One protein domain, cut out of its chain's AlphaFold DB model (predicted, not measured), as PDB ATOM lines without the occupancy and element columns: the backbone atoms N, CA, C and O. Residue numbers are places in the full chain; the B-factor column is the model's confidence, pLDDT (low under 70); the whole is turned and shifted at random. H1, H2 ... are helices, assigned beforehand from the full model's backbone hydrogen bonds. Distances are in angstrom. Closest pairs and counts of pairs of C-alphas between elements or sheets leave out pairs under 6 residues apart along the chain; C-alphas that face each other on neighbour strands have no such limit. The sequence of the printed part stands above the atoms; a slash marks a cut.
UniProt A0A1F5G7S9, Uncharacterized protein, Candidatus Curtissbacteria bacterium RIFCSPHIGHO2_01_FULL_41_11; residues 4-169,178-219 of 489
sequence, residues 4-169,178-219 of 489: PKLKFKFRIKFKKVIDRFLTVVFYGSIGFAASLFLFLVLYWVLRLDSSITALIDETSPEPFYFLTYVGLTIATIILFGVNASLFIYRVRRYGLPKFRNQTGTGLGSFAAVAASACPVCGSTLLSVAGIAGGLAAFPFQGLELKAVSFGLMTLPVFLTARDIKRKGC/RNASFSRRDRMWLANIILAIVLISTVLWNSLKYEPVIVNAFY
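What this domain is: This is residues 4 to 169 and 178 to 219 of the 489 residues of an uncharacterized protein of Candidatus Curtissbacteria bacterium RIFCSPHIGHO2_01_FULL_41_11 (UniProt A0A1F5G7S9). What is the main picture? A very long helix, H1, crosses H3, with H7 running beside H1 and H3, H4 and H6 forming a bundle, up and down, each running against the one before. Residues 4 to 17 of H1 stick out, and short H2 and H8 lie near the far ends of H1 and H7. How is it made? The 208 printed residues, with eight named helices, H1 to H8, and no named strand, are all helix in class; the whole is loose, radius of gyration of the C-alphas 21.1 A, and flat, 70 by 52 by 28 A.

Where its parts are: Where is the longest helix? H1, residues 4 to 49, runs 68.6 A from C-alpha 4 at (107.082, -31.267, 51.062). Where are the others? H3 is residues 63 to 94, 45.4 A; H6 143 to 165, 33.2 A; H7 186 to 208, 31.9 A. Shorter are H2, 52 to 59, H4, 106 to 115, H5, 121 to 128, and H8, 212 to 218, with C-alpha 218 at (88.797, 18.261, 73.661).

How they stand to each other: What does H1 touch? Residues 27 to 39 alone touch H3 at a steep tilt of 46 degrees, closest C-alphas Gly 31 and Gly 81, 3.8 A. Residues 26 to 40 alone touch H7, closest C-alphas Ala 33 and Ile 197, 5.4 A. What follows outward? H6 touches H3, closest C-alphas Thr 76 and Phe 150, 5.7 A, and with residues 152 to 160 alone H4, Ala 112 and Pro 156, 5.2 A. H2 and H8 only just touch, with 3 pairs of C-alphas within 8 A, the closest Thr 53 and Val 213, 6.0 A; H5 touches no helix. Are the backbones complete? Every O i to N i+4 pair is within hydrogen-bond range in H2, H3, H5, H7 and H8; 41 of 42 are in H1, 5 of 6 in H4, 17 of 19 in H6.

The domain as a whole: How long is it? The farthest C-alphas, Pro 4 and Gly 133, are 75.1 A apart. What interrupts it? Residues 170 to 177 are not printed, and C-alphas 169 and 178 are 16.3 A apart; the links H3 to H4 and H5 to H6 are long. Where is confidence low? Of the printed residues 83 are under pLDDT 70, among them 97 to 142.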
ATOM      1  N   PRO A   4     108.368 -31.136  50.369       57.16
ATOM      2  CA  PRO A   4     107.082 -31.267  51.062       57.16
ATOM      3  C   PRO A   4     107.211 -31.253  52.595       57.16
ATOM      4  O   PRO A   4     106.358 -30.691  53.284       57.16
ATOM      5  N   LYS A   5     108.300 -31.809  53.156       52.03
ATOM      6  CA  LYS A   5     108.535 -31.843  54.615       52.03
ATOM      7  C   LYS A   5     108.851 -30.453  55.180       52.03
ATOM      8  O   LYS A   5     108.510 -30.174  56.332       52.03
ATOM      9  N   LEU A   6     109.446 -29.570  54.371       54.31
ATOM     10  CA  LEU A   6     109.725 -28.178  54.738       54.31
ATOM     11  C   LEU A   6     108.433 -27.344  54.788       54.31
ATOM     12  O   LEU A   6     108.169 -26.695  55.801       54.31
ATOM     13  N   LYS A   7     107.578 -27.440  53.753       57.84
ATOM     14  CA  LYS A   7     106.253 -26.785  53.720       57.84
ATOM     15  C   LYS A   7     105.356 -27.247  54.874       57.84
ATOM     16  O   LYS A   7     104.688 -26.427  55.497       57.84
ATOM     17  N   PHE A   8     105.380 -28.537  55.213       56.31
ATOM     18  CA  PHE A   8     104.611 -29.092  56.331       56.31
ATOM     19  C   PHE A   8     105.102 -28.591  57.701       56.31
ATOM     20  O   PHE A   8     104.298 -28.121  58.508       56.31
ATOM     21  N   LYS A   9     106.423 -28.596  57.952       58.06
ATOM     22  CA  LYS A   9     107.006 -28.022  59.181       58.06
ATOM     23  C   LYS A   9     106.704 -26.528  59.316       58.06
ATOM     24  O   LYS A   9     106.370 -26.084  60.413       58.06
ATOM     25  N   PHE A  10     106.776 -25.767  58.222       58.00
ATOM     26  CA  PHE A  10     106.476 -24.333  58.218       58.00
ATOM     27  C   PHE A  10     105.000 -24.058  58.545       58.00
ATOM     28  O   PHE A  10     104.703 -23.251  59.423       58.00
ATOM     29  N   ARG A  11     104.071 -24.813  57.942       61.47
ATOM     30  CA  ARG A  11     102.622 -24.706  58.187       61.47
ATOM     31  C   ARG A  11     102.241 -25.039  59.638       61.47
ATOM     32  O   ARG A  11     101.380 -24.375  60.210       61.47
ATOM     33  N   ILE A  12     102.916 -26.008  60.265       66.94
ATOM     34  CA  ILE A  12     102.731 -26.345  61.691       66.94
ATOM     35  C   ILE A  12     103.276 -25.244  62.605       66.94
ATOM     36  O   ILE A  12     102.627 -24.885  63.589       66.94
ATOM     37  N   LYS A  13     104.460 -24.698  62.295       67.75
ATOM     38  CA  LYS A  13     105.076 -23.620  63.081       67.75
ATOM     39  C   LYS A  13     104.214 -22.353  63.027       67.75
ATOM     40  O   LYS A  13     103.948 -21.763  64.067       67.75
ATOM     41  N   PHE A  14     103.700 -22.013  61.844       71.31
ATOM     42  CA  PHE A  14     102.804 -20.877  61.625       71.31
ATOM     43  C   PHE A  14     101.464 -21.036  62.361       71.31
ATOM     44  O   PHE A  14     101.038 -20.129  63.070       71.31
ATOM     45  N   LYS A  15     100.844 -22.225  62.300       74.25
ATOM     46  CA  LYS A  15      99.604 -22.518  63.038       74.25
ATOM     47  C   LYS A  15      99.782 -22.386  64.558       74.25
ATOM     48  O   LYS A  15      98.960 -21.755  65.207       74.25
ATOM     49  N   LYS A  16     100.889 -22.893  65.118       75.44
ATOM     50  CA  LYS A  16     101.205 -22.738  66.553       75.44
ATOM     51  C   LYS A  16     101.373 -21.276  66.977       75.44
ATOM     52  O   LYS A  16     101.003 -20.929  68.096       75.44
ATOM     53  N   VAL A  17     101.943 -20.432  66.115       81.75
ATOM     54  CA  VAL A  17     102.089 -18.992  66.382       81.75
ATOM     55  C   VAL A  17     100.721 -18.309  66.399       81.75
ATOM     56  O   VAL A  17     100.428 -17.581  67.344       81.75
ATOM     57  N   ILE A  18      99.860 -18.607  65.421       82.19
ATOM     58  CA  ILE A  18      98.492 -18.070  65.356       82.19
ATOM     59  C   ILE A  18      97.663 -18.510  66.564       82.19
ATOM     60  O   ILE A  18      97.029 -17.675  67.204       82.19
ATOM     61  N   ASP A  19      97.697 -19.794  66.925       81.81
ATOM     62  CA  ASP A  19      96.933 -20.312  68.064       81.81
ATOM     63  C   ASP A  19      97.384 -19.653  69.379       81.81
ATOM     64  O   ASP A  19      96.560 -19.324  70.236       81.81
ATOM     65  N   ARG A  20      98.691 -19.386  69.532       86.12
ATOM     66  CA  ARG A  20      99.232 -18.660  70.690       86.12
ATOM     67  C   ARG A  20      98.760 -17.207  70.713       86.12
ATOM     68  O   ARG A  20      98.332 -16.744  71.766       86.12
ATOM     69  N   PHE A  21      98.801 -16.519  69.574       88.00
ATOM     70  CA  PHE A  21      98.317 -15.147  69.445       88.00
ATOM     71  C   PHE A  21      96.822 -15.039  69.776       88.00
ATOM     72  O   PHE A  21      96.442 -14.261  70.643       88.00
ATOM     73  N   LEU A  22      95.982 -15.890  69.179       88.81
ATOM     74  CA  LEU A  22      94.538 -15.914  69.436       88.81
ATOM     75  C   LEU A  22      94.205 -16.239  70.893       88.81
ATOM     76  O   LEU A  22      93.258 -15.692  71.447       88.81
ATOM     77  N   THR A  23      95.001 -17.096  71.534       89.94
ATOM     78  CA  THR A  23      94.853 -17.386  72.964       89.94
ATOM     79  C   THR A  23      95.119 -16.138  73.808       89.94
ATOM     80  O   THR A  23      94.334 -15.838  74.703       89.94
ATOM     81  N   VAL A  24      96.183 -15.385  73.511       90.69
ATOM     82  CA  VAL A  24      96.498 -14.128  74.210       90.69
ATOM     83  C   VAL A  24      95.399 -13.089  73.989       90.69
ATOM     84  O   VAL A  24      94.933 -12.503  74.960       90.69
ATOM     85  N   VAL A  25      94.936 -12.913  72.748       93.12
ATOM     86  CA  VAL A  25      93.842 -11.984  72.416       93.12
ATOM     87  C   VAL A  25      92.561 -12.354  73.159       93.12
ATOM     88  O   VAL A  25      91.912 -11.486  73.732       93.12
ATOM     89  N   PHE A  26      92.214 -13.642  73.209       94.62
ATOM     90  CA  PHE A  26      91.006 -14.104  73.880       94.62
ATOM     91  C   PHE A  26      91.008 -13.771  75.374       94.62
ATOM     92  O   PHE A  26      90.108 -13.078  75.844       94.62
ATOM     93  N   TYR A  27      92.030 -14.192  76.124       94.31
ATOM     94  CA  TYR A  27      92.094 -13.868  77.553       94.31
ATOM     95  C   TYR A  27      92.316 -12.369  77.795       94.31
ATOM     96  O   TYR A  27      91.733 -11.822  78.721       94.31
ATOM     97  N   GLY A  28      93.076 -11.683  76.936       95.19
ATOM     98  CA  GLY A  28      93.238 -10.229  76.999       95.19
ATOM     99  C   GLY A  28      91.905  -9.485  76.871       95.19
ATOM    100  O   GLY A  28      91.639  -8.578  77.653       95.19
ATOM    101  N   SER A  29      91.034  -9.919  75.955       95.31
ATOM    102  CA  SER A  29      89.706  -9.324  75.763       95.31
ATOM    103  C   SER A  29      88.783  -9.517  76.970       95.31
ATOM    104  O   SER A  29      88.049  -8.598  77.316       95.31
ATOM    105  N   ILE A  30      88.865 -10.663  77.659       94.56
ATOM    106  CA  ILE A  30      88.117 -10.913  78.904       94.56
ATOM    107  C   ILE A  30      88.536  -9.909  79.977       94.56
ATOM    108  O   ILE A  30      87.683  -9.266  80.584       94.56
ATOM    109  N   GLY A  31      89.845  -9.763  80.193       94.44
ATOM    110  CA  GLY A  31      90.367  -8.841  81.196       94.44
ATOM    111  C   GLY A  31      90.011  -7.394  80.886       94.44
ATOM    112  O   GLY A  31      89.554  -6.681  81.770       94.44
ATOM    113  N   PHE A  32      90.137  -6.984  79.623       96.38
ATOM    114  CA  PHE A  32      89.773  -5.637  79.193       96.38
ATOM    115  C   PHE A  32      88.278  -5.347  79.384       96.38
ATOM    116  O   PHE A  32      87.925  -4.312  79.943       96.38
ATOM    117  N   ALA A  33      87.399  -6.279  78.995       95.19
ATOM    118  CA  ALA A  33      85.959  -6.148  79.207       95.19
ATOM    119  C   ALA A  33      85.605  -6.039  80.700       95.19
ATOM    120  O   ALA A  33      84.799  -5.194  81.082       95.19
ATOM    121  N   ALA A  34      86.239  -6.850  81.553       91.69
ATOM    122  CA  ALA A  34      86.044  -6.802  83.000       91.69
ATOM    123  C   ALA A  34      86.533  -5.474  83.610       91.69
ATOM    124  O   ALA A  34      85.831  -4.892  84.435       91.69
ATOM    125  N   SER A  35      87.691  -4.962  83.183       93.81
ATOM    126  CA  SER A  35      88.196  -3.649  83.605       93.81
ATOM    127  C   SER A  35      87.265  -2.509  83.181       93.81
ATOM    128  O   SER A  35      86.938  -1.662  84.007       93.81
ATOM    129  N   LEU A  36      86.790  -2.504  81.928       94.50
ATOM    130  CA  LEU A  36      85.822  -1.511  81.448       94.50
ATOM    131  C   LEU A  36      84.508  -1.566  82.230       94.50
ATOM    132  O   LEU A  36      83.962  -0.526  82.585       94.50
ATOM    133  N   PHE A  37      84.014  -2.771  82.518       91.62
ATOM    134  CA  PHE A  37      82.807  -2.954  83.313       91.62
ATOM    135  C   PHE A  37      82.973  -2.397  84.732       91.62
ATOM    136  O   PHE A  37      82.121  -1.640  85.190       91.62
ATOM    137  N   LEU A  38      84.080  -2.713  85.414       88.00
ATOM    138  CA  LEU A  38      84.338  -2.170  86.747       88.00
ATOM    139  C   LEU A  38      84.462  -0.643  86.709       88.00
ATOM    140  O   LEU A  38      83.890   0.027  87.562       88.00
ATOM    141  N   PHE A  39      85.145  -0.085  85.711       90.38
ATOM    142  CA  PHE A  39      85.223   1.364  85.538       90.38
ATOM    143  C   PHE A  39      83.838   2.002  85.353       90.38
ATOM    144  O   PHE A  39      83.551   2.999  86.008       90.38
ATOM    145  N   LEU A  40      82.955   1.402  84.546       89.06
ATOM    146  CA  LEU A  40      81.570   1.860  84.391       89.06
ATOM    147  C   LEU A  40      80.806   1.846  85.718       89.06
ATOM    148  O   LEU A  40      80.126   2.818  86.030       89.06
ATOM    149  N   VAL A  41      80.936   0.781  86.513       83.50
ATOM    150  CA  VAL A  41      80.293   0.694  87.834       83.50
ATOM    151  C   VAL A  41      80.825   1.775  88.774       83.50
ATOM    152  O   VAL A  41      80.035   2.469  89.406       83.50
ATOM    153  N   LEU A  42      82.146   1.959  88.842       80.31
ATOM    154  CA  LEU A  42      82.771   2.988  89.678       80.31
ATOM    155  C   LEU A  42      82.341   4.399  89.269       80.31
ATOM    156  O   LEU A  42      82.043   5.224  90.128       80.31
ATOM    157  N   TYR A  43      82.283   4.660  87.966       82.12
ATOM    158  CA  TYR A  43      81.821   5.929  87.423       82.12
ATOM    159  C   TYR A  43      80.337   6.179  87.726       82.12
ATOM    160  O   TYR A  43      79.966   7.271  88.146       82.12
ATOM    161  N   TRP A  44      79.487   5.162  87.563       78.31
ATOM    162  CA  TRP A  44      78.063   5.273  87.874       78.31
ATOM    163  C   TRP A  44      77.822   5.546  89.361       78.31
ATOM    164  O   TRP A  44      77.019   6.409  89.693       78.31
ATOM    165  N   VAL A  45      78.566   4.874  90.246       66.31
ATOM    166  CA  VAL A  45      78.529   5.131  91.693       66.31
ATOM    167  C   VAL A  45      78.992   6.550  92.016       66.31
ATOM    168  O   VAL A  45      78.337   7.226  92.801       66.31
ATOM    169  N   LEU A  46      80.076   7.029  91.395       70.94
ATOM    170  CA  LEU A  46      80.542   8.409  91.574       70.94
ATOM    171  C   LEU A  46      79.449   9.422  91.203       70.94
ATOM    172  O   LEU A  46      79.272  10.408  91.907       70.94
ATOM    173  N   ARG A  47      78.693   9.151  90.133       64.19
ATOM    174  CA  ARG A  47      77.598  10.001  89.642       64.19
ATOM    175  C   ARG A  47      76.347  10.019  90.525       64.19
ATOM    176  O   ARG A  47      75.462  10.817  90.235       64.19
ATOM    177  N   LEU A  48      76.252   9.175  91.556       57.16
ATOM    178  CA  LEU A  48      75.136   9.235  92.508       57.16
ATOM    179  C   LEU A  48      75.195  10.507  93.361       57.16
ATOM    180  O   LEU A  48      74.157  11.118  93.586       57.16
ATOM    181  N   ASP A  49      76.401  10.918  93.764       48.38
ATOM    182  CA  ASP A  49      76.604  12.031  94.701       48.38
ATOM    183  C   ASP A  49      77.587  13.102  94.182       48.38
ATOM    184  O   ASP A  49      77.702  14.167  94.781       48.38
ATOM    185  N   SER A  50      78.334  12.846  93.096       59.56
ATOM    186  CA  SER A  50      79.426  13.722  92.636       59.56
ATOM    187  C   SER A  50      79.716  13.610  91.120       59.56
ATOM    188  O   SER A  50      78.962  13.028  90.341       59.56
ATOM    189  N   SER A  51      80.815  14.213  90.655       68.38
ATOM    190  CA  SER A  51      81.313  14.145  89.270       68.38
ATOM    191  C   SER A  51      82.837  14.008  89.239       68.38
ATOM    192  O   SER A  51      83.499  14.283  90.237       68.38
ATOM    193  N   ILE A  52      83.423  13.622  88.095       68.81
ATOM    194  CA  ILE A  52      84.889  13.475  87.989       68.81
ATOM    195  C   ILE A  52      85.586  14.814  88.247       68.81
ATOM    196  O   ILE A  52      86.612  14.850  88.915       68.81
ATOM    197  N   THR A  53      85.023  15.916  87.744       63.72
ATOM    198  CA  THR A  53      85.580  17.257  87.980       63.72
ATOM    199  C   THR A  53      85.508  17.645  89.448       63.72
ATOM    200  O   THR A  53      86.518  18.056  89.980       63.72
ATOM    201  N   ALA A  54      84.368  17.434  90.119       58.28
ATOM    202  CA  ALA A  54      84.232  17.775  91.536       58.28
ATOM    203  C   ALA A  54      85.234  16.990  92.394       58.28
ATOM    204  O   ALA A  54      85.914  17.569  93.232       58.28
ATOM    205  N   LEU A  55      85.410  15.697  92.099       66.62
ATOM    206  CA  LEU A  55      86.451  14.889  92.725       66.62
ATOM    207  C   LEU A  55      87.851  15.473  92.476       66.62
ATOM    208  O   LEU A  55      88.665  15.499  93.388       66.62
ATOM    209  N   ILE A  56      88.161  15.924  91.258       68.06
ATOM    210  CA  ILE A  56      89.457  16.545  90.954       68.06
ATOM    211  C   ILE A  56      89.613  17.864  91.708       68.06
ATOM    212  O   ILE A  56      90.627  18.041  92.369       68.06
ATOM    213  N   ASP A  57      88.628  18.752  91.650       63.12
ATOM    214  CA  ASP A  57      88.706  20.099  92.207       63.12
ATOM    215  C   ASP A  57      88.844  20.055  93.733       63.12
ATOM    216  O   ASP A  57      89.744  20.686  94.282       63.12
ATOM    217  N   GLU A  58      88.044  19.221  94.403       62.59
ATOM    218  CA  GLU A  58      88.056  19.052  95.862       62.59
ATOM    219  C   GLU A  58      89.346  18.384  96.367       62.59
ATOM    220  O   GLU A  58      89.834  18.691  97.451       62.59
ATOM    221  N   THR A  59      89.945  17.504  95.558       63.53
ATOM    222  CA  THR A  59      91.141  16.742  95.952       63.53
ATOM    223  C   THR A  59      92.453  17.374  95.462       63.53
ATOM    224  O   THR A  59      93.533  17.049  95.957       63.53
ATOM    225  N   SER A  60      92.388  18.280  94.483       66.56
ATOM    226  CA  SER A  60      93.546  18.954  93.879       66.56
ATOM    227  C   SER A  60      94.434  19.749  94.848       66.56
ATOM    228  O   SER A  60      95.642  19.781  94.594       66.56
ATOM    229  N   PRO A  61      93.932  20.325  95.966       69.62
ATOM    230  CA  PRO A  61      94.786  20.996  96.947       69.62
ATOM    231  C   PRO A  61      95.755  20.045  97.670       69.62
ATOM    232  O   PRO A  61      96.783  20.494  98.167       69.62
ATOM    233  N   GLU A  62      95.463  18.738  97.690       75.25
ATOM    234  CA  GLU A  62      96.247  17.702  98.373       75.25
ATOM    235  C   GLU A  62      96.877  16.724  97.357       75.25
ATOM    236  O   GLU A  62      96.389  15.604  97.145       75.25
ATOM    237  N   PRO A  63      97.990  17.098  96.697       76.94
ATOM    238  CA  PRO A  63      98.510  16.382  95.529       76.94
ATOM    239  C   PRO A  63      98.903  14.928  95.821       76.94
ATOM    240  O   PRO A  63      98.701  14.048  94.981       76.94
ATOM    241  N   PHE A  64      99.431  14.640  97.013       82.00
ATOM    242  CA  PHE A  64      99.781  13.271  97.405       82.00
ATOM    243  C   PHE A  64      98.547  12.387  97.581       82.00
ATOM    244  O   PHE A  64      98.556  11.227  97.156       82.00
ATOM    245  N   TYR A  65      97.479  12.929  98.167       77.06
ATOM    246  CA  TYR A  65      96.226  12.207  98.328       77.06
ATOM    247  C   TYR A  65      95.591  11.945  96.959       77.06
ATOM    248  O   TYR A  65      95.276  10.796  96.647       77.06
ATOM    249  N   PHE A  66      95.495  12.968  96.101       79.06
ATOM    250  CA  PHE A  66      94.936  12.842  94.754       79.06
ATOM    251  C   PHE A  66      95.658  11.777  93.917       79.06
ATOM    252  O   PHE A  66      95.027  10.861  93.378       79.06
ATOM    253  N   LEU A  67      96.993  11.837  93.857       84.19
ATOM    254  CA  LEU A  67      97.799  10.873  93.104       84.19
ATOM    255  C   LEU A  67      97.623   9.448  93.632       84.19
ATOM    256  O   LEU A  67      97.495   8.506  92.845       84.19
ATOM    257  N   THR A  68      97.577   9.280  94.953       83.81
ATOM    258  CA  THR A  68      97.394   7.962  95.571       83.81
ATOM    259  C   THR A  68      95.987   7.427  95.315       83.81
ATOM    260  O   THR A  68      95.824   6.258  94.959       83.81
ATOM    261  N   TYR A  69      94.965   8.279  95.412       82.25
ATOM    262  CA  TYR A  69      93.572   7.935  95.136       82.25
ATOM    263  C   TYR A  69      93.388   7.464  93.689       82.25
ATOM    264  O   TYR A  69      92.832   6.385  93.439       82.25
ATOM    265  N   VAL A  70      93.863   8.257  92.724       83.94
ATOM    266  CA  VAL A  70      93.765   7.948  91.291       83.94
ATOM    267  C   VAL A  70      94.597   6.710  90.962       83.94
ATOM    268  O   VAL A  70      94.095   5.788  90.317       83.94
ATOM    269  N   GLY A  71      95.827   6.635  91.477       89.12
ATOM    270  CA  GLY A  71      96.729   5.504  91.280       89.12
ATOM    271  C   GLY A  71      96.135   4.184  91.768       89.12
ATOM    272  O   GLY A  71      96.076   3.217  91.006       89.12
ATOM    273  N   LEU A  72      95.614   4.144  92.999       85.88
ATOM    274  CA  LEU A  72      94.959   2.953  93.550       85.88
ATOM    275  C   LEU A  72      93.698   2.577  92.767       85.88
ATOM    276  O   LEU A  72      93.432   1.391  92.568       85.88
ATOM    277  N   THR A  73      92.938   3.560  92.284       84.69
ATOM    278  CA  THR A  73      91.721   3.318  91.498       84.69
ATOM    279  C   THR A  73      92.056   2.677  90.148       84.69
ATOM    280  O   THR A  73      91.501   1.628  89.811       84.69
ATOM    281  N   ILE A  74      93.023   3.231  89.412       89.81
ATOM    282  CA  ILE A  74      93.499   2.664  88.141       89.81
ATOM    283  C   ILE A  74      94.073   1.261  88.364       89.81
ATOM    284  O   ILE A  74      93.731   0.322  87.642       89.81
ATOM    285  N   ALA A  75      94.905   1.089  89.393       90.44
ATOM    286  CA  ALA A  75      95.519  -0.196  89.702       90.44
ATOM    287  C   ALA A  75      94.473  -1.270  90.052       90.44
ATOM    288  O   ALA A  75      94.578  -2.406  89.591       90.44
ATOM    289  N   THR A  76      93.424  -0.902  90.791       86.19
ATOM    290  CA  THR A  76      92.282  -1.773  91.123       86.19
ATOM    291  C   THR A  76      91.527  -2.209  89.864       86.19
ATOM    292  O   THR A  76      91.253  -3.398  89.690       86.19
ATOM    293  N   ILE A  77      91.247  -1.282  88.940       89.50
ATOM    294  CA  ILE A  77      90.572  -1.579  87.665       89.50
ATOM    295  C   ILE A  77      91.375  -2.583  86.829       89.50
ATOM    296  O   ILE A  77      90.818  -3.541  86.282       89.50
ATOM    297  N   ILE A  78      92.694  -2.395  86.753       92.25
ATOM    298  CA  ILE A  78      93.593  -3.301  86.030       92.25
ATOM    299  C   ILE A  78      93.635  -4.672  86.717       92.25
ATOM    300  O   ILE A  78      93.482  -5.701  86.054       92.25
ATOM    301  N   LEU A  79      93.801  -4.709  88.043       89.00
ATOM    302  CA  LEU A  79      93.859  -5.954  88.811       89.00
ATOM    303  C   LEU A  79      92.573  -6.772  88.704       89.00
ATOM    304  O   LEU A  79      92.645  -7.998  88.610       89.00
ATOM    305  N   PHE A  80      91.408  -6.127  88.671       87.62
ATOM    306  CA  PHE A  80      90.137  -6.810  88.446       87.62
ATOM    307  C   PHE A  80      90.111  -7.523  87.088       87.62
ATOM    308  O   PHE A  80      89.776  -8.708  87.015       87.62
ATOM    309  N   GLY A  81      90.562  -6.848  86.025       90.81
ATOM    310  CA  GLY A  81      90.697  -7.450  84.699       90.81
ATOM    311  C   GLY A  81      91.679  -8.623  84.674       90.81
ATOM    312  O   GLY A  81      91.383  -9.681  84.114       90.81
ATOM    313  N   VAL A  82      92.834  -8.485  85.335       91.00
ATOM    314  CA  VAL A  82      93.824  -9.569  85.463       91.00
ATOM    315  C   VAL A  82      93.238 -10.772  86.206       91.00
ATOM    316  O   VAL A  82      93.399 -11.908  85.749       91.00
ATOM    317  N   ASN A  83      92.525 -10.541  87.310       85.62
ATOM    318  CA  ASN A  83      91.859 -11.591  88.080       85.62
ATOM    319  C   ASN A  83      90.815 -12.337  87.248       85.62
ATOM    320  O   ASN A  83      90.835 -13.569  87.219       85.62
ATOM    321  N   ALA A  84      89.963 -11.618  86.510       87.81
ATOM    322  CA  ALA A  84      88.979 -12.226  85.619       87.81
ATOM    323  C   ALA A  84      89.652 -13.116  84.556       87.81
ATOM    324  O   ALA A  84      89.280 -14.280  84.380       87.81
ATOM    325  N   SER A  85      90.703 -12.616  83.901       91.62
ATOM    326  CA  SER A  85      91.462 -13.371  82.896       91.62
ATOM    327  C   SER A  85      92.110 -14.633  83.462       91.62
ATOM    328  O   SER A  85      91.985 -15.716  82.877       91.62
ATOM    329  N   LEU A  86      92.795 -14.518  84.604       87.88
ATOM    330  CA  LEU A  86      93.470 -15.642  85.252       87.88
ATOM    331  C   LEU A  86      92.478 -16.684  85.759       87.88
ATOM    332  O   LEU A  86      92.726 -17.882  85.614       87.88
ATOM    333  N   PHE A  87      91.344 -16.244  86.301       84.50
ATOM    334  CA  PHE A  87      90.290 -17.132  86.764       84.50
ATOM    335  C   PHE A  87      89.721 -17.967  85.614       84.50
ATOM    336  O   PHE A  87      89.704 -19.197  85.700       84.50
ATOM    337  N   ILE A  88      89.340 -17.337  84.495       87.81
ATOM    338  CA  ILE A  88      88.815 -18.066  83.331       87.81
ATOM    339  C   ILE A  88      89.875 -19.004  82.739       87.81
ATOM    340  O   ILE A  88      89.558 -20.144  82.385       87.81
ATOM    341  N   TYR A  89      91.142 -18.581  82.687       88.56
ATOM    342  CA  TYR A  89      92.248 -19.444  82.265       88.56
ATOM    343  C   TYR A  89      92.385 -20.682  83.167       88.56
ATOM    344  O   TYR A  89      92.476 -21.812  82.679       88.56
ATOM    345  N   ARG A  90      92.352 -20.485  84.489       85.69
ATOM    346  CA  ARG A  90      92.450 -21.554  85.490       85.69
ATOM    347  C   ARG A  90      91.276 -22.521  85.385       85.69
ATOM    348  O   ARG A  90      91.500 -23.730  85.348       85.69
ATOM    349  N   VAL A  91      90.047 -22.016  85.272       82.94
ATOM    350  CA  VAL A  91      88.833 -22.837  85.108       82.94
ATOM    351  C   VAL A  91      88.892 -23.660  83.823       82.94
ATOM    352  O   VAL A  91      88.553 -24.841  83.831       82.94
ATOM    353  N   ARG A  92      89.381 -23.092  82.717       86.12
ATOM    354  CA  ARG A  92      89.550 -23.842  81.463       86.12
ATOM    355  C   ARG A  92      90.614 -24.931  81.568       86.12
ATOM    356  O   ARG A  92      90.448 -25.997  80.976       86.12
ATOM    357  N   ARG A  93      91.684 -24.682  82.324       84.06
ATOM    358  CA  ARG A  93      92.806 -25.615  82.479       84.06
ATOM    359  C   ARG A  93      92.532 -26.742  83.477       84.06
ATOM    360  O   ARG A  93      92.905 -27.875  83.190       84.06
ATOM    361  N   TYR A  94      91.879 -26.457  84.602       79.88
ATOM    362  CA  TYR A  94      91.713 -27.404  85.719       79.88
ATOM    363  C   TYR A  94      90.252 -27.669  86.122       79.88
ATOM    364  O   TYR A  94      89.995 -28.549  86.939       79.88
ATOM    365  N   GLY A  95      89.283 -26.970  85.527       76.06
ATOM    366  CA  GLY A  95      87.865 -27.061  85.881       76.06
ATOM    367  C   GLY A  95      87.452 -26.119  87.018       76.06
ATOM    368  O   GLY A  95      88.272 -25.407  87.608       76.06
ATOM    369  N   LEU A  96      86.148 -26.096  87.310       71.25
ATOM    370  CA  LEU A  96      85.612 -25.372  88.464       71.25
ATOM    371  C   LEU A  96      86.090 -26.031  89.770       71.25
ATOM    372  O   LEU A  96      86.171 -27.261  89.837       71.25
ATOM    373  N   PRO A  97      86.403 -25.242  90.811       63.38
ATOM    374  CA  PRO A  97      86.736 -25.792  92.118       63.38
ATOM    375  C   PRO A  97      85.535 -26.570  92.685       63.38
ATOM    376  O   PRO A  97      84.408 -26.076  92.673       63.38
ATOM    377  N   LYS A  98      85.757 -27.800  93.166       57.00
ATOM    378  CA  LYS A  98      84.723 -28.590  93.852       57.00
ATOM    379  C   LYS A  98      84.657 -28.158  95.322       57.00
ATOM    380  O   LYS A  98      85.672 -28.172  96.005       57.00
ATOM    381  N   PHE A  99      83.461 -27.823  95.811       45.97
ATOM    382  CA  PHE A  99      83.206 -27.301  97.167       45.97
ATOM    383  C   PHE A  99      83.363 -28.319  98.312       45.97
ATOM    384  O   PHE A  99      83.201 -27.969  99.477       45.97
ATOM    385  N   ARG A 100      83.647 -29.589  98.011       41.34
ATOM    386  CA  ARG A 100      83.557 -30.676  98.988       41.34
ATOM    387  C   ARG A 100      84.953 -31.086  99.469       41.34
ATOM    388  O   ARG A 100      85.651 -31.819  98.780       41.34
ATOM    389  N   ASN A 101      85.305 -30.607 100.662       40.25
ATOM    390  CA  ASN A 101      86.379 -31.094 101.542       40.25
ATOM    391  C   ASN A 101      87.839 -30.931 101.078       40.25
ATOM    392  O   ASN A 101      88.642 -31.837 101.277       40.25
ATOM    393  N   GLN A 102      88.229 -29.766 100.554       37.69
ATOM    394  CA  GLN A 102      89.653 -29.409 100.476       37.69
ATOM    395  C   GLN A 102      89.918 -28.027 101.075       37.69
ATOM    396  O   GLN A 102      89.684 -26.988 100.460       37.69
ATOM    397  N   THR A 103      90.471 -28.041 102.286       38.88
ATOM    398  CA  THR A 103      91.049 -26.903 103.017       38.88
ATOM    399  C   THR A 103      92.364 -26.393 102.405       38.88
ATOM    400  O   THR A 103      92.964 -25.456 102.920       38.88
ATOM    401  N   GLY A 104      92.809 -26.947 101.274       46.72
ATOM    402  CA  GLY A 104      93.997 -26.506 100.552       46.72
ATOM    403  C   GLY A 104      93.668 -26.039  99.138       46.72
ATOM    404  O   GLY A 104      93.214 -26.810  98.303       46.72
ATOM    405  N   THR A 105      93.977 -24.781  98.827       44.78
ATOM    406  CA  THR A 105      94.106 -24.189  97.473       44.78
ATOM    407  C   THR A 105      92.844 -23.936  96.632       44.78
ATOM    408  O   THR A 105      92.837 -22.958  95.892       44.78
ATOM    409  N   GLY A 106      91.758 -24.705  96.758       39.59
ATOM    410  CA  GLY A 106      90.534 -24.485  95.959       39.59
ATOM    411  C   GLY A 106      89.606 -23.384  96.493       39.59
ATOM    412  O   GLY A 106      89.079 -22.582  95.719       39.59
ATOM    413  N   LEU A 107      89.446 -23.322  97.820       36.81
ATOM    414  CA  LEU A 107      88.601 -22.339  98.512       36.81
ATOM    415  C   LEU A 107      89.141 -20.909  98.348       36.81
ATOM    416  O   LEU A 107      88.381 -19.966  98.145       36.81
ATOM    417  N   GLY A 108      90.471 -20.775  98.355       44.22
ATOM    418  CA  GLY A 108      91.164 -19.496  98.246       44.22
ATOM    419  C   GLY A 108      90.946 -18.788  96.913       44.22
ATOM    420  O   GLY A 108      90.968 -17.573  96.904       44.22
ATOM    421  N   SER A 109      90.685 -19.503  95.810       45.22
ATOM    422  CA  SER A 109      90.489 -18.894  94.484       45.22
ATOM    423  C   SER A 109      89.059 -18.414  94.227       45.22
ATOM    424  O   SER A 109      88.872 -17.477  93.462       45.22
ATOM    425  N   PHE A 110      88.044 -19.030  94.845       42.00
ATOM    426  CA  PHE A 110      86.646 -18.604  94.680       42.00
ATOM    427  C   PHE A 110      86.233 -17.598  95.759       42.00
ATOM    428  O   PHE A 110      85.589 -16.608  95.433       42.00
ATOM    429  N   ALA A 111      86.687 -17.779  97.008       42.66
ATOM    430  CA  ALA A 111      86.567 -16.753  98.046       42.66
ATOM    431  C   ALA A 111      87.350 -15.487  97.666       42.66
ATOM    432  O   ALA A 111      86.878 -14.396  97.922       42.66
ATOM    433  N   ALA A 112      88.479 -15.619  96.965       43.28
ATOM    434  CA  ALA A 112      89.194 -14.510  96.336       43.28
ATOM    435  C   ALA A 112      88.378 -13.762  95.276       43.28
ATOM    436  O   ALA A 112      88.434 -12.541  95.223       43.28
ATOM    437  N   VAL A 113      87.648 -14.478  94.416       44.22
ATOM    438  CA  VAL A 113      86.837 -13.864  93.352       44.22
ATOM    439  C   VAL A 113      85.555 -13.251  93.925       44.22
ATOM    440  O   VAL A 113      85.183 -12.149  93.533       44.22
ATOM    441  N   ALA A 114      84.938 -13.896  94.918       43.91
ATOM    442  CA  ALA A 114      83.807 -13.352  95.667       43.91
ATOM    443  C   ALA A 114      84.215 -12.167  96.565       43.91
ATOM    444  O   ALA A 114      83.485 -11.189  96.635       43.91
ATOM    445  N   ALA A 115      85.405 -12.192  97.173       44.47
ATOM    446  CA  ALA A 115      85.984 -11.048  97.887       44.47
ATOM    447  C   ALA A 115      86.483  -9.948  96.930       44.47
ATOM    448  O   ALA A 115      86.560  -8.787  97.316       44.47
ATOM    449  N   SER A 116      86.788 -10.289  95.670       45.31
ATOM    450  CA  SER A 116      87.098  -9.319  94.609       45.31
ATOM    451  C   SER A 116      85.859  -8.662  93.999       45.31
ATOM    452  O   SER A 116      86.010  -7.773  93.157       45.31
ATOM    453  N   ALA A 117      84.649  -9.047  94.428       44.47
ATOM    454  CA  ALA A 117      83.421  -8.306  94.164       44.47
ATOM    455  C   ALA A 117      83.406  -7.018  95.016       44.47
ATOM    456  O   ALA A 117      82.620  -6.856  95.936       44.47
ATOM    457  N   CYS A 118      84.332  -6.120  94.675       50.59
ATOM    458  CA  CYS A 118      84.362  -4.694  94.968       50.59
ATOM    459  C   CYS A 118      84.292  -4.267  96.451       50.59
ATOM    460  O   CYS A 118      83.217  -3.987  96.971       50.59
ATOM    461  N   PRO A 119      85.436  -4.019  97.108       47.09
ATOM    462  CA  PRO A 119      85.454  -3.260  98.355       47.09
ATOM    463  C   PRO A 119      85.347  -1.742  98.109       47.09
ATOM    464  O   PRO A 119      85.164  -0.983  99.054       47.09
ATOM    465  N   VAL A 120      85.327  -1.290  96.843       45.28
ATOM    466  CA  VAL A 120      84.914   0.083  96.488       45.28
ATOM    467  C   VAL A 120      83.404   0.277  96.647       45.28
ATOM    468  O   VAL A 120      82.968   1.375  96.964       45.28
ATOM    469  N   CYS A 121      82.605  -0.794  96.564       50.25
ATOM    470  CA  CYS A 121      81.226  -0.752  97.037       50.25
ATOM    471  C   CYS A 121      81.158  -0.608  98.558       50.25
ATOM    472  O   CYS A 121      80.073  -0.381  99.052       50.25
ATOM    473  N   GLY A 122      82.261  -0.732  99.306       50.44
ATOM    474  CA  GLY A 122      82.280  -0.607 100.760       50.44
ATOM    475  C   GLY A 122      81.813   0.764 101.237       50.44
ATOM    476  O   GLY A 122      81.002   0.814 102.148       50.44
ATOM    477  N   SER A 123      82.216   1.867 100.598       49.34
ATOM    478  CA  SER A 123      81.732   3.207 100.968       49.34
ATOM    479  C   SER A 123      80.242   3.393 100.674       49.34
ATOM    480  O   SER A 123      79.509   3.927 101.502       49.34
ATOM    481  N   THR A 124      79.772   2.896  99.530       43.06
ATOM    482  CA  THR A 124      78.364   2.980  99.123       43.06
ATOM    483  C   THR A 124      77.487   1.978  99.875       43.06
ATOM    484  O   THR A 124      76.360   2.302 100.193       43.06
ATOM    485  N   LEU A 125      77.985   0.788 100.219       43.38
ATOM    486  CA  LEU A 125      77.319  -0.203 101.075       43.38
ATOM    487  C   LEU A 125      77.293   0.259 102.525       43.38
ATOM    488  O   LEU A 125      76.298   0.011 103.185       43.38
ATOM    489  N   LEU A 126      78.336   0.933 103.018       45.41
ATOM    490  CA  LEU A 126      78.323   1.581 104.332       45.41
ATOM    491  C   LEU A 126      77.281   2.707 104.350       45.41
ATOM    492  O   LEU A 126      76.476   2.759 105.274       45.41
ATOM    493  N   SER A 127      77.222   3.527 103.294       42.12
ATOM    494  CA  SER A 127      76.192   4.562 103.119       42.12
ATOM    495  C   SER A 127      74.773   3.965 103.017       42.12
ATOM    496  O   SER A 127      73.870   4.365 103.746       42.12
ATOM    497  N   VAL A 128      74.581   2.914 102.210       39.31
ATOM    498  CA  VAL A 128      73.305   2.185 102.038       39.31
ATOM    499  C   VAL A 128      72.912   1.383 103.288       39.31
ATOM    500  O   VAL A 128      71.727   1.175 103.533       39.31
ATOM    501  N   ALA A 129      73.874   0.959 104.109       39.31
ATOM    502  CA  ALA A 129      73.642   0.323 105.408       39.31
ATOM    503  C   ALA A 129      73.377   1.337 106.539       39.31
ATOM    504  O   ALA A 129      73.296   0.936 107.698       39.31
ATOM    505  N   GLY A 130      73.237   2.631 106.224       36.12
ATOM    506  CA  GLY A 130      72.924   3.671 107.205       36.12
ATOM    507  C   GLY A 130      74.111   4.098 108.070       36.12
ATOM    508  O   GLY A 130      73.923   4.794 109.060       36.12
ATOM    509  N   ILE A 131      75.338   3.720 107.702       42.03
ATOM    510  CA  ILE A 131      76.576   4.207 108.324       42.03
ATOM    511  C   ILE A 131      77.024   5.449 107.539       42.03
ATOM    512  O   ILE A 131      78.094   5.495 106.925       42.03
ATOM    513  N   ALA A 132      76.158   6.464 107.520       34.50
ATOM    514  CA  ALA A 132      76.535   7.802 107.093       34.50
ATOM    515  C   ALA A 132      77.596   8.309 108.087       34.50
ATOM    516  O   ALA A 132      77.322   8.436 109.275       34.50
ATOM    517  N   GLY A 133      78.842   8.466 107.627       41.97
ATOM    518  CA  GLY A 133      79.998   8.810 108.472       41.97
ATOM    519  C   GLY A 133      81.075   7.724 108.586       41.97
ATOM    520  O   GLY A 133      82.157   7.995 109.096       41.97
ATOM    521  N   GLY A 134      80.856   6.518 108.043       43.28
ATOM    522  CA  GLY A 134      81.842   5.429 108.125       43.28
ATOM    523  C   GLY A 134      83.203   5.762 107.503       43.28
ATOM    524  O   GLY A 134      84.217   5.258 107.964       43.28
ATOM    525  N   LEU A 135      83.236   6.641 106.495       45.06
ATOM    526  CA  LEU A 135      84.472   7.146 105.884       45.06
ATOM    527  C   LEU A 135      85.168   8.226 106.723       45.06
ATOM    528  O   LEU A 135      86.391   8.296 106.700       45.06
ATOM    529  N   ALA A 136      84.411   9.029 107.475       48.59
ATOM    530  CA  ALA A 136      84.951  10.073 108.348       48.59
ATOM    531  C   ALA A 136      85.630   9.494 109.603       48.59
ATOM    532  O   ALA A 136      86.474  10.150 110.203       48.59
ATOM    533  N   ALA A 137      85.310   8.248 109.972       51.78
ATOM    534  CA  ALA A 137      85.984   7.517 111.046       51.78
ATOM    535  C   ALA A 137      87.406   7.047 110.675       51.78
ATOM    536  O   ALA A 137      88.162   6.624 111.550       51.78
ATOM    537  N   PHE A 138      87.768   7.085 109.388       53.91
ATOM    538  CA  PHE A 138      89.089   6.687 108.918       53.91
ATOM    539  C   PHE A 138      90.022   7.905 108.810       53.91
ATOM    540  O   PHE A 138      89.633   8.908 108.206       53.91
ATOM    541  N   PRO A 139      91.260   7.830 109.339       60.81
ATOM    542  CA  PRO A 139      92.203   8.951 109.349       60.81
ATOM    543  C   PRO A 139      92.567   9.483 107.951       60.81
ATOM    544  O   PRO A 139      92.979  10.632 107.830       60.81
ATOM    545  N   PHE A 140      92.387   8.685 106.896       64.88
ATOM    546  CA  PHE A 140      92.620   9.050 105.498       64.88
ATOM    547  C   PHE A 140      91.342   9.000 104.647       64.88
ATOM    548  O   PHE A 140      91.412   8.771 103.435       64.88
ATOM    549  N   GLN A 141      90.169   9.207 105.260       63.91
ATOM    550  CA  GLN A 141      88.893   9.437 104.566       63.91
ATOM    551  C   GLN A 141      88.554   8.365 103.504       63.91
ATOM    552  O   GLN A 141      87.972   8.652 102.458       63.91
ATOM    553  N   GLY A 142      88.945   7.106 103.745       65.88
ATOM    554  CA  GLY A 142      88.666   5.970 102.858       65.88
ATOM    555  C   GLY A 142      89.814   5.533 101.946       65.88
ATOM    556  O   GLY A 142      89.665   4.536 101.226       65.88
ATOM    557  N   LEU A 143      90.971   6.202 101.973       73.56
ATOM    558  CA  LEU A 143      92.162   5.751 101.245       73.56
ATOM    559  C   LEU A 143      92.657   4.385 101.758       73.56
ATOM    560  O   LEU A 143      93.132   3.555 100.981       73.56
ATOM    561  N   GLU A 144      92.463   4.103 103.044       70.81
ATOM    562  CA  GLU A 144      92.768   2.823 103.687       70.81
ATOM    563  C   GLU A 144      91.918   1.702 103.108       70.81
ATOM    564  O   GLU A 144      92.428   0.622 102.814       70.81
ATOM    565  N   LEU A 145      90.632   1.967 102.870       70.69
ATOM    566  CA  LEU A 145      89.729   0.999 102.254       70.69
ATOM    567  C   LEU A 145      90.158   0.693 100.816       70.69
ATOM    568  O   LEU A 145      90.112  -0.465 100.396       70.69
ATOM    569  N   LYS A 146      90.655   1.688 100.067       73.88
ATOM    570  CA  LYS A 146      91.240   1.462  98.732       73.88
ATOM    571  C   LYS A 146      92.540   0.662  98.795       73.88
ATOM    572  O   LYS A 146      92.727  -0.241  97.980       73.88
ATOM    573  N   ALA A 147      93.408   0.933  99.766       80.56
ATOM    574  CA  ALA A 147      94.641   0.171  99.961       80.56
ATOM    575  C   ALA A 147      94.353  -1.294 100.344       80.56
ATOM    576  O   ALA A 147      94.917  -2.218  99.753       80.56
ATOM    577  N   VAL A 148      93.408  -1.520 101.262       74.69
ATOM    578  CA  VAL A 148      92.913  -2.857 101.624       74.69
ATOM    579  C   VAL A 148      92.305  -3.545 100.404       74.69
ATOM    580  O   VAL A 148      92.596  -4.715 100.158       74.69
ATOM    581  N   SER A 149      91.532  -2.820  99.586       72.25
ATOM    582  CA  SER A 149      90.954  -3.357  98.350       72.25
ATOM    583  C   SER A 149      92.011  -3.848  97.376       72.25
ATOM    584  O   SER A 149      91.937  -4.971  96.874       72.25
ATOM    585  N   PHE A 150      93.022  -3.017  97.141       80.94
ATOM    586  CA  PHE A 150      94.150  -3.350  96.289       80.94
ATOM    587  C   PHE A 150      94.895  -4.594  96.807       80.94
ATOM    588  O   PHE A 150      95.193  -5.512  96.034       80.94
ATOM    589  N   GLY A 151      95.133  -4.678  98.120       78.06
ATOM    590  CA  GLY A 151      95.750  -5.842  98.763       78.06
ATOM    591  C   GLY A 151      94.924  -7.121  98.591       78.06
ATOM    592  O   GLY A 151      95.446  -8.148  98.142       78.06
ATOM    593  N   LEU A 152      93.617  -7.044  98.863       71.69
ATOM    594  CA  LEU A 152      92.673  -8.153  98.703       71.69
ATOM    595  C   LEU A 152      92.526  -8.607  97.250       71.69
ATOM    596  O   LEU A 152      92.248  -9.778  97.031       71.69
ATOM    597  N   MET A 153      92.736  -7.733  96.261       77.19
ATOM    598  CA  MET A 153      92.743  -8.106  94.841       77.19
ATOM    599  C   MET A 153      94.074  -8.691  94.366       77.19
ATOM    600  O   MET A 153      94.087  -9.530  93.463       77.19
ATOM    601  N   THR A 154      95.188  -8.291  94.976       82.56
ATOM    602  CA  THR A 154      96.526  -8.777  94.610       82.56
ATOM    603  C   THR A 154      96.763 -10.214  95.085       82.56
ATOM    604  O   THR A 154      97.337 -11.031  94.360       82.56
ATOM    605  N   LEU A 155      96.277 -10.565  96.280       79.38
ATOM    606  CA  LEU A 155      96.394 -11.917  96.840       79.38
ATOM    607  C   LEU A 155      95.801 -13.019  95.918       79.38
ATOM    608  O   LEU A 155      96.509 -13.987  95.627       79.38
ATOM    609  N   PRO A 156      94.569 -12.890  95.386       74.56
ATOM    610  CA  PRO A 156      93.988 -13.763  94.366       74.56
ATOM    611  C   PRO A 156      94.881 -14.012  93.151       74.56
ATOM    612  O   PRO A 156      95.045 -15.165  92.734       74.56
ATOM    613  N   VAL A 157      95.478 -12.949  92.598       82.56
ATOM    614  CA  VAL A 157      96.386 -13.026  91.445       82.56
ATOM    615  C   VAL A 157      97.578 -13.903  91.805       82.56
ATOM    616  O   VAL A 157      97.906 -14.839  91.072       82.56
ATOM    617  N   PHE A 158      98.197 -13.643  92.958       81.56
ATOM    618  CA  PHE A 158      99.354 -14.392  93.437       81.56
ATOM    619  C   PHE A 158      99.027 -15.873  93.677       81.56
ATOM    620  O   PHE A 158      99.742 -16.754  93.188       81.56
ATOM    621  N   LEU A 159      97.926 -16.162  94.377       78.62
ATOM    622  CA  LEU A 159      97.492 -17.529  94.673       78.62
ATOM    623  C   LEU A 159      97.159 -18.304  93.394       78.62
ATOM    624  O   LEU A 159      97.618 -19.432  93.223       78.62
ATOM    625  N   THR A 160      96.433 -17.686  92.462       76.81
ATOM    626  CA  THR A 160      96.055 -18.311  91.186       76.81
ATOM    627  C   THR A 160      97.275 -18.530  90.293       76.81
ATOM    628  O   THR A 160      97.424 -19.593  89.689       76.81
ATOM    629  N   ALA A 161      98.205 -17.574  90.239       81.62
ATOM    630  CA  ALA A 161      99.453 -17.729  89.500       81.62
ATOM    631  C   ALA A 161     100.325 -18.856  90.077       81.62
ATOM    632  O   ALA A 161     100.929 -19.621  89.317       81.62
ATOM    633  N   ARG A 162     100.376 -18.987  91.410       78.88
ATOM    634  CA  ARG A 162     101.071 -20.084  92.095       78.88
ATOM    635  C   ARG A 162     100.414 -21.433  91.802       78.88
ATOM    636  O   ARG A 162     101.136 -22.378  91.498       78.88
ATOM    637  N   ASP A 163      99.083 -21.506  91.833       73.06
ATOM    638  CA  ASP A 163      98.307 -22.710  91.498       73.06
ATOM    639  C   ASP A 163      98.585 -23.161  90.054       73.06
ATOM    640  O   ASP A 163      98.967 -24.302  89.806       73.06
ATOM    641  N   ILE A 164      98.545 -22.230  89.093       75.75
ATOM    642  CA  ILE A 164      98.831 -22.514  87.678       75.75
ATOM    643  C   ILE A 164     100.263 -23.033  87.464       75.75
ATOM    644  O   ILE A 164     100.478 -23.884  86.595       75.75
ATOM    645  N   LYS A 165     101.242 -22.517  88.222       75.69
ATOM    646  CA  LYS A 165     102.663 -22.897  88.117       75.69
ATOM    647  C   LYS A 165     103.020 -24.162  88.900       75.69
ATOM    648  O   LYS A 165     104.120 -24.683  88.700       75.69
ATOM    649  N   ARG A 166     102.151 -24.651  89.789       68.19
ATOM    650  CA  ARG A 166     102.444 -25.812  90.636       68.19
ATOM    651  C   ARG A 166     102.576 -27.063  89.761       68.19
ATOM    652  O   ARG A 166     101.658 -27.431  89.039       68.19
ATOM    653  N   LYS A 167     103.752 -27.700  89.800       56.69
ATOM    654  CA  LYS A 167     104.092 -28.867  88.962       56.69
ATOM    655  C   LYS A 167     103.856 -30.225  89.643       56.69
ATOM    656  O   LYS A 167     104.061 -31.244  88.998       56.69
ATOM    657  N   GLY A 168     103.433 -30.252  90.911       56.69
ATOM    658  CA  GLY A 168     103.197 -31.492  91.656       56.69
ATOM    659  C   GLY A 168     102.209 -31.326  92.813       56.69
ATOM    660  O   GLY A 168     102.183 -30.280  93.474       56.69
ATOM    661  N   CYS A 169     101.406 -32.366  93.042       61.28
ATOM    662  CA  CYS A 169     100.476 -32.488  94.162       61.28
ATOM    663  C   CYS A 169     101.104 -33.414  95.207       61.28
ATOM    664  O   CYS A 169     101.596 -34.489  94.872       61.28
ATOM    665  N   ARG A 178      93.887 -29.610  81.144       81.38
ATOM    666  CA  ARG A 178      93.235 -29.508  79.836       81.38
ATOM    667  C   ARG A 178      93.932 -28.462  78.972       81.38
ATOM    668  O   ARG A 178      94.537 -27.511  79.474       81.38
ATOM    669  N   ASN A 179      93.818 -28.614  77.654       82.25
ATOM    670  CA  ASN A 179      94.300 -27.600  76.728       82.25
ATOM    671  C   ASN A 179      93.416 -26.343  76.816       82.25
ATOM    672  O   ASN A 179      92.269 -26.357  76.378       82.25
ATOM    673  N   ALA A 180      93.967 -25.265  77.372       83.56
ATOM    674  CA  ALA A 180      93.301 -23.972  77.521       83.56
ATOM    675  C   ALA A 180      93.560 -23.012  76.340       83.56
ATOM    676  O   ALA A 180      93.270 -21.817  76.453       83.56
ATOM    677  N   SER A 181      94.141 -23.500  75.234       86.56
ATOM    678  CA  SER A 181      94.338 -22.707  74.016       86.56
ATOM    679  C   SER A 181      93.014 -22.366  73.339       86.56
ATOM    680  O   SER A 181      92.044 -23.117  73.435       86.56
ATOM    681  N   PHE A 182      93.011 -21.273  72.581       88.00
ATOM    682  CA  PHE A 182      91.869 -20.859  71.775       88.00
ATOM    683  C   PHE A 182      91.398 -21.972  70.826       88.00
ATOM    684  O   PHE A 182      92.193 -22.602  70.125       88.00
ATOM    685  N   SER A 183      90.090 -22.208  70.801       87.56
ATOM    686  CA  SER A 183      89.425 -23.238  70.006       87.56
ATOM    687  C   SER A 183      88.364 -22.636  69.079       87.56
ATOM    688  O   SER A 183      87.947 -21.489  69.224       87.56
ATOM    689  N   ARG A 184      87.854 -23.416  68.114       85.75
ATOM    690  CA  ARG A 184      86.805 -22.941  67.187       85.75
ATOM    691  C   ARG A 184      85.525 -22.500  67.914       85.75
ATOM    692  O   ARG A 184      84.871 -21.575  67.443       85.75
ATOM    693  N   ARG A 185      85.198 -23.125  69.054       85.69
ATOM    694  CA  ARG A 185      84.037 -22.765  69.893       85.69
ATOM    695  C   ARG A 185      84.217 -21.409  70.583       85.69
ATOM    696  O   ARG A 185      83.236 -20.729  70.856       85.69
ATOM    697  N   ASP A 186      85.460 -20.980  70.795       88.31
ATOM    698  CA  ASP A 186      85.775 -19.704  71.445       88.31
ATOM    699  C   ASP A 186      85.557 -18.494  70.542       88.31
ATOM    700  O   ASP A 186      85.512 -17.374  71.033       88.31
ATOM    701  N   ARG A 187      85.362 -18.695  69.231       90.38
ATOM    702  CA  ARG A 187      85.046 -17.601  68.301       90.38
ATOM    703  C   ARG A 187      83.741 -16.897  68.661       90.38
ATOM    704  O   ARG A 187      83.691 -15.678  68.600       90.38
ATOM    705  N   MET A 188      82.719 -17.656  69.063       93.06
ATOM    706  CA  MET A 188      81.440 -17.085  69.499       93.06
ATOM    707  C   MET A 188      81.609 -16.296  70.800       93.06
ATOM    708  O   MET A 188      81.113 -15.183  70.913       93.06
ATOM    709  N   TRP A 189      82.374 -16.830  71.757       92.25
ATOM    710  CA  TRP A 189      82.689 -16.121  72.999       92.25
ATOM    711  C   TRP A 189      83.476 -14.837  72.744       92.25
ATOM    712  O   TRP A 189      83.117 -13.798  73.279       92.25
ATOM    713  N   LEU A 190      84.497 -14.889  71.889       92.75
ATOM    714  CA  LEU A 190      85.282 -13.717  71.513       92.75
ATOM    715  C   LEU A 190      84.410 -12.645  70.847       92.75
ATOM    716  O   LEU A 190      84.520 -11.479  71.205       92.75
ATOM    717  N   ALA A 191      83.517 -13.032  69.932       93.62
ATOM    718  CA  ALA A 191      82.582 -12.104  69.299       93.62
ATOM    719  C   ALA A 191      81.657 -11.428  70.327       93.62
ATOM    720  O   ALA A 191      81.503 -10.211  70.297       93.62
ATOM    721  N   ASN A 192      81.108 -12.191  71.279       94.81
ATOM    722  CA  ASN A 192      80.274 -11.643  72.353       94.81
ATOM    723  C   ASN A 192      81.057 -10.718  73.297       94.81
ATOM    724  O   ASN A 192      80.530  -9.693  73.712       94.81
ATOM    725  N   ILE A 193      82.313 -11.045  73.616       95.44
ATOM    726  CA  ILE A 193      83.174 -10.183  74.440       95.44
ATOM    727  C   ILE A 193      83.466  -8.867  73.712       95.44
ATOM    728  O   ILE A 193      83.373  -7.807  74.319       95.44
ATOM    729  N   ILE A 194      83.771  -8.917  72.412       95.94
ATOM    730  CA  ILE A 194      83.980  -7.713  71.596       95.94
ATOM    731  C   ILE A 194      82.704  -6.869  71.551       95.94
ATOM    732  O   ILE A 194      82.775  -5.659  71.742       95.94
ATOM    733  N   LEU A 195      81.537  -7.492  71.361       96.88
ATOM    734  CA  LEU A 195      80.258  -6.788  71.409       96.88
ATOM    735  C   LEU A 195      80.027  -6.127  72.776       96.88
ATOM    736  O   LEU A 195      79.653  -4.961  72.827       96.88
ATOM    737  N   ALA A 196      80.297  -6.833  73.877       94.69
ATOM    738  CA  ALA A 196      80.183  -6.279  75.223       94.69
ATOM    739  C   ALA A 196      81.130  -5.088  75.436       94.69
ATOM    740  O   ALA A 196      80.710  -4.079  75.992       94.69
ATOM    741  N   ILE A 197      82.373  -5.171  74.949       97.38
ATOM    742  CA  ILE A 197      83.324  -4.051  74.966       97.38
ATOM    743  C   ILE A 197      82.739  -2.853  74.223       97.38
ATOM    744  O   ILE A 197      82.701  -1.768  74.788       97.38
ATOM    745  N   VAL A 198      82.240  -3.046  72.997       97.31
ATOM    746  CA  VAL A 198      81.637  -1.964  72.204       97.31
ATOM    747  C   VAL A 198      80.469  -1.332  72.957       97.31
ATOM    748  O   VAL A 198      80.454  -0.119  73.124       97.31
ATOM    749  N   LEU A 199      79.539  -2.137  73.477       96.62
ATOM    750  CA  LEU A 199      78.376  -1.640  74.216       96.62
ATOM    751  C   LEU A 199      78.779  -0.857  75.472       96.62
ATOM    752  O   LEU A 199      78.312   0.264  75.669       96.62
ATOM    753  N   ILE A 200      79.674  -1.410  76.299       95.31
ATOM    754  CA  ILE A 200      80.161  -0.747  77.518       95.31
ATOM    755  C   ILE A 200      80.891   0.549  77.156       95.31
ATOM    756  O   ILE A 200      80.640   1.579  77.773       95.31
ATOM    757  N   SER A 201      81.747   0.533  76.131       94.81
ATOM    758  CA  SER A 201      82.444   1.724  75.646       94.81
ATOM    759  C   SER A 201      81.484   2.784  75.109       94.81
ATOM    760  O   SER A 201      81.708   3.962  75.358       94.81
ATOM    761  N   THR A 202      80.402   2.406  74.424       93.25
ATOM    762  CA  THR A 202      79.379   3.356  73.965       93.25
ATOM    763  C   THR A 202      78.635   3.992  75.138       93.25
ATOM    764  O   THR A 202      78.440   5.205  75.139       93.25
ATOM    765  N   VAL A 203      78.253   3.211  76.154       91.31
ATOM    766  CA  VAL A 203      77.607   3.732  77.374       91.31
ATOM    767  C   VAL A 203      78.549   4.667  78.132       91.31
ATOM    768  O   VAL A 203      78.162   5.782  78.487       91.31
ATOM    769  N   LEU A 204      79.801   4.244  78.326       90.38
ATOM    770  CA  LEU A 204      80.843   5.061  78.944       90.38
ATOM    771  C   LEU A 204      81.054   6.358  78.174       90.38
ATOM    772  O   LEU A 204      81.049   7.418  78.780       90.38
ATOM    773  N   TRP A 205      81.184   6.297  76.850       89.19
ATOM    774  CA  TRP A 205      81.371   7.484  76.020       89.19
ATOM    775  C   TRP A 205      80.180   8.437  76.100       89.19
ATOM    776  O   TRP A 205      80.365   9.631  76.300       89.19
ATOM    777  N   ASN A 206      78.952   7.921  76.003       81.62
ATOM    778  CA  ASN A 206      77.752   8.745  76.126       81.62
ATOM    779  C   ASN A 206      77.637   9.435  77.486       81.62
ATOM    780  O   ASN A 206      77.019  10.493  77.554       81.62
ATOM    781  N   SER A 207      78.243   8.865  78.526       78.56
ATOM    782  CA  SER A 207      78.280   9.468  79.855       78.56
ATOM    783  C   SER A 207      79.450  10.450  80.007       78.56
ATOM    784  O   SER A 207      79.254  11.594  80.400       78.56
ATOM    785  N   LEU A 208      80.661  10.036  79.619       81.88
ATOM    786  CA  LEU A 208      81.899  10.805  79.769       81.88
ATOM    787  C   LEU A 208      82.002  12.005  78.827       81.88
ATOM    788  O   LEU A 208      82.688  12.963  79.159       81.88
ATOM    789  N   LYS A 209      81.345  11.987  77.660       77.38
ATOM    790  CA  LYS A 209      81.425  13.098  76.692       77.38
ATOM    791  C   LYS A 209      80.861  14.419  77.227       77.38
ATOM    792  O   LYS A 209      81.175  15.466  76.678       77.38
ATOM    793  N   TYR A 210      80.046  14.361  78.280       68.56
ATOM    794  CA  TYR A 210      79.511  15.529  78.978       68.56
ATOM    795  C   TYR A 210      80.270  15.842  80.278       68.56
ATOM    796  O   TYR A 210      79.913  16.784  80.980       68.56
ATOM    797  N   GLU A 211      81.309  15.074  80.632       68.19
ATOM    798  CA  GLU A 211      82.153  15.391  81.788       68.19
ATOM    799  C   GLU A 211      83.032  16.607  81.468       68.19
ATOM    800  O   GLU A 211      83.792  16.562  80.495       68.19
ATOM    801  N   PRO A 212      83.030  17.667  82.293       63.66
ATOM    802  CA  PRO A 212      83.768  18.892  81.983       63.66
ATOM    803  C   PRO A 212      85.269  18.710  81.806       63.66
ATOM    804  O   PRO A 212      85.875  19.422  81.025       63.66
ATOM    805  N   VAL A 213      85.885  17.731  82.469       70.94
ATOM    806  CA  VAL A 213      87.319  17.431  82.283       70.94
ATOM    807  C   VAL A 213      87.590  16.915  80.868       70.94
ATOM    808  O   VAL A 213      88.605  17.249  80.266       70.94
ATOM    809  N   ILE A 214      86.665  16.124  80.319       73.81
ATOM    810  CA  ILE A 214      86.739  15.605  78.953       73.81
ATOM    811  C   ILE A 214      86.415  16.722  77.961       73.81
ATOM    812  O   ILE A 214      87.163  16.920  77.010       73.81
ATOM    813  N   VAL A 215      85.361  17.501  78.218       67.12
ATOM    814  CA  VAL A 215      85.010  18.667  77.397       67.12
ATOM    815  C   VAL A 215      86.175  19.654  77.337       67.12
ATOM    816  O   VAL A 215      86.615  19.966  76.244       67.12
ATOM    817  N   ASN A 216      86.762  20.049  78.467       63.88
ATOM    818  CA  ASN A 216      87.892  20.984  78.522       63.88
ATOM    819  C   ASN A 216      89.164  20.431  77.861       63.88
ATOM    820  O   ASN A 216      89.991  21.202  77.381       63.88
ATOM    821  N   ALA A 217      89.345  19.107  77.822       72.25
ATOM    822  CA  ALA A 217      90.478  18.486  77.140       72.25
ATOM    823  C   ALA A 217      90.316  18.470  75.608       72.25
ATOM    824  O   ALA A 217      91.301  18.630  74.890       72.25
ATOM    825  N   PHE A 218      89.093  18.278  75.103       66.44
ATOM    826  CA  PHE A 218      88.797  18.261  73.661       66.44
ATOM    827  C   PHE A 218      88.418  19.642  73.097       66.44
ATOM    828  O   PHE A 218      88.602  19.891  71.907       66.44
ATOM    829  N   TYR A 219      87.940  20.535  73.958       56.56
ATOM    830  CA  TYR A 219      87.514  21.904  73.687       56.56
ATOM    831  C   TYR A 219      88.134  22.831  74.748       56.56
ATOM    832  O   TYR A 219      87.432  23.309  75.642       56.56
TER     833      TYR A 219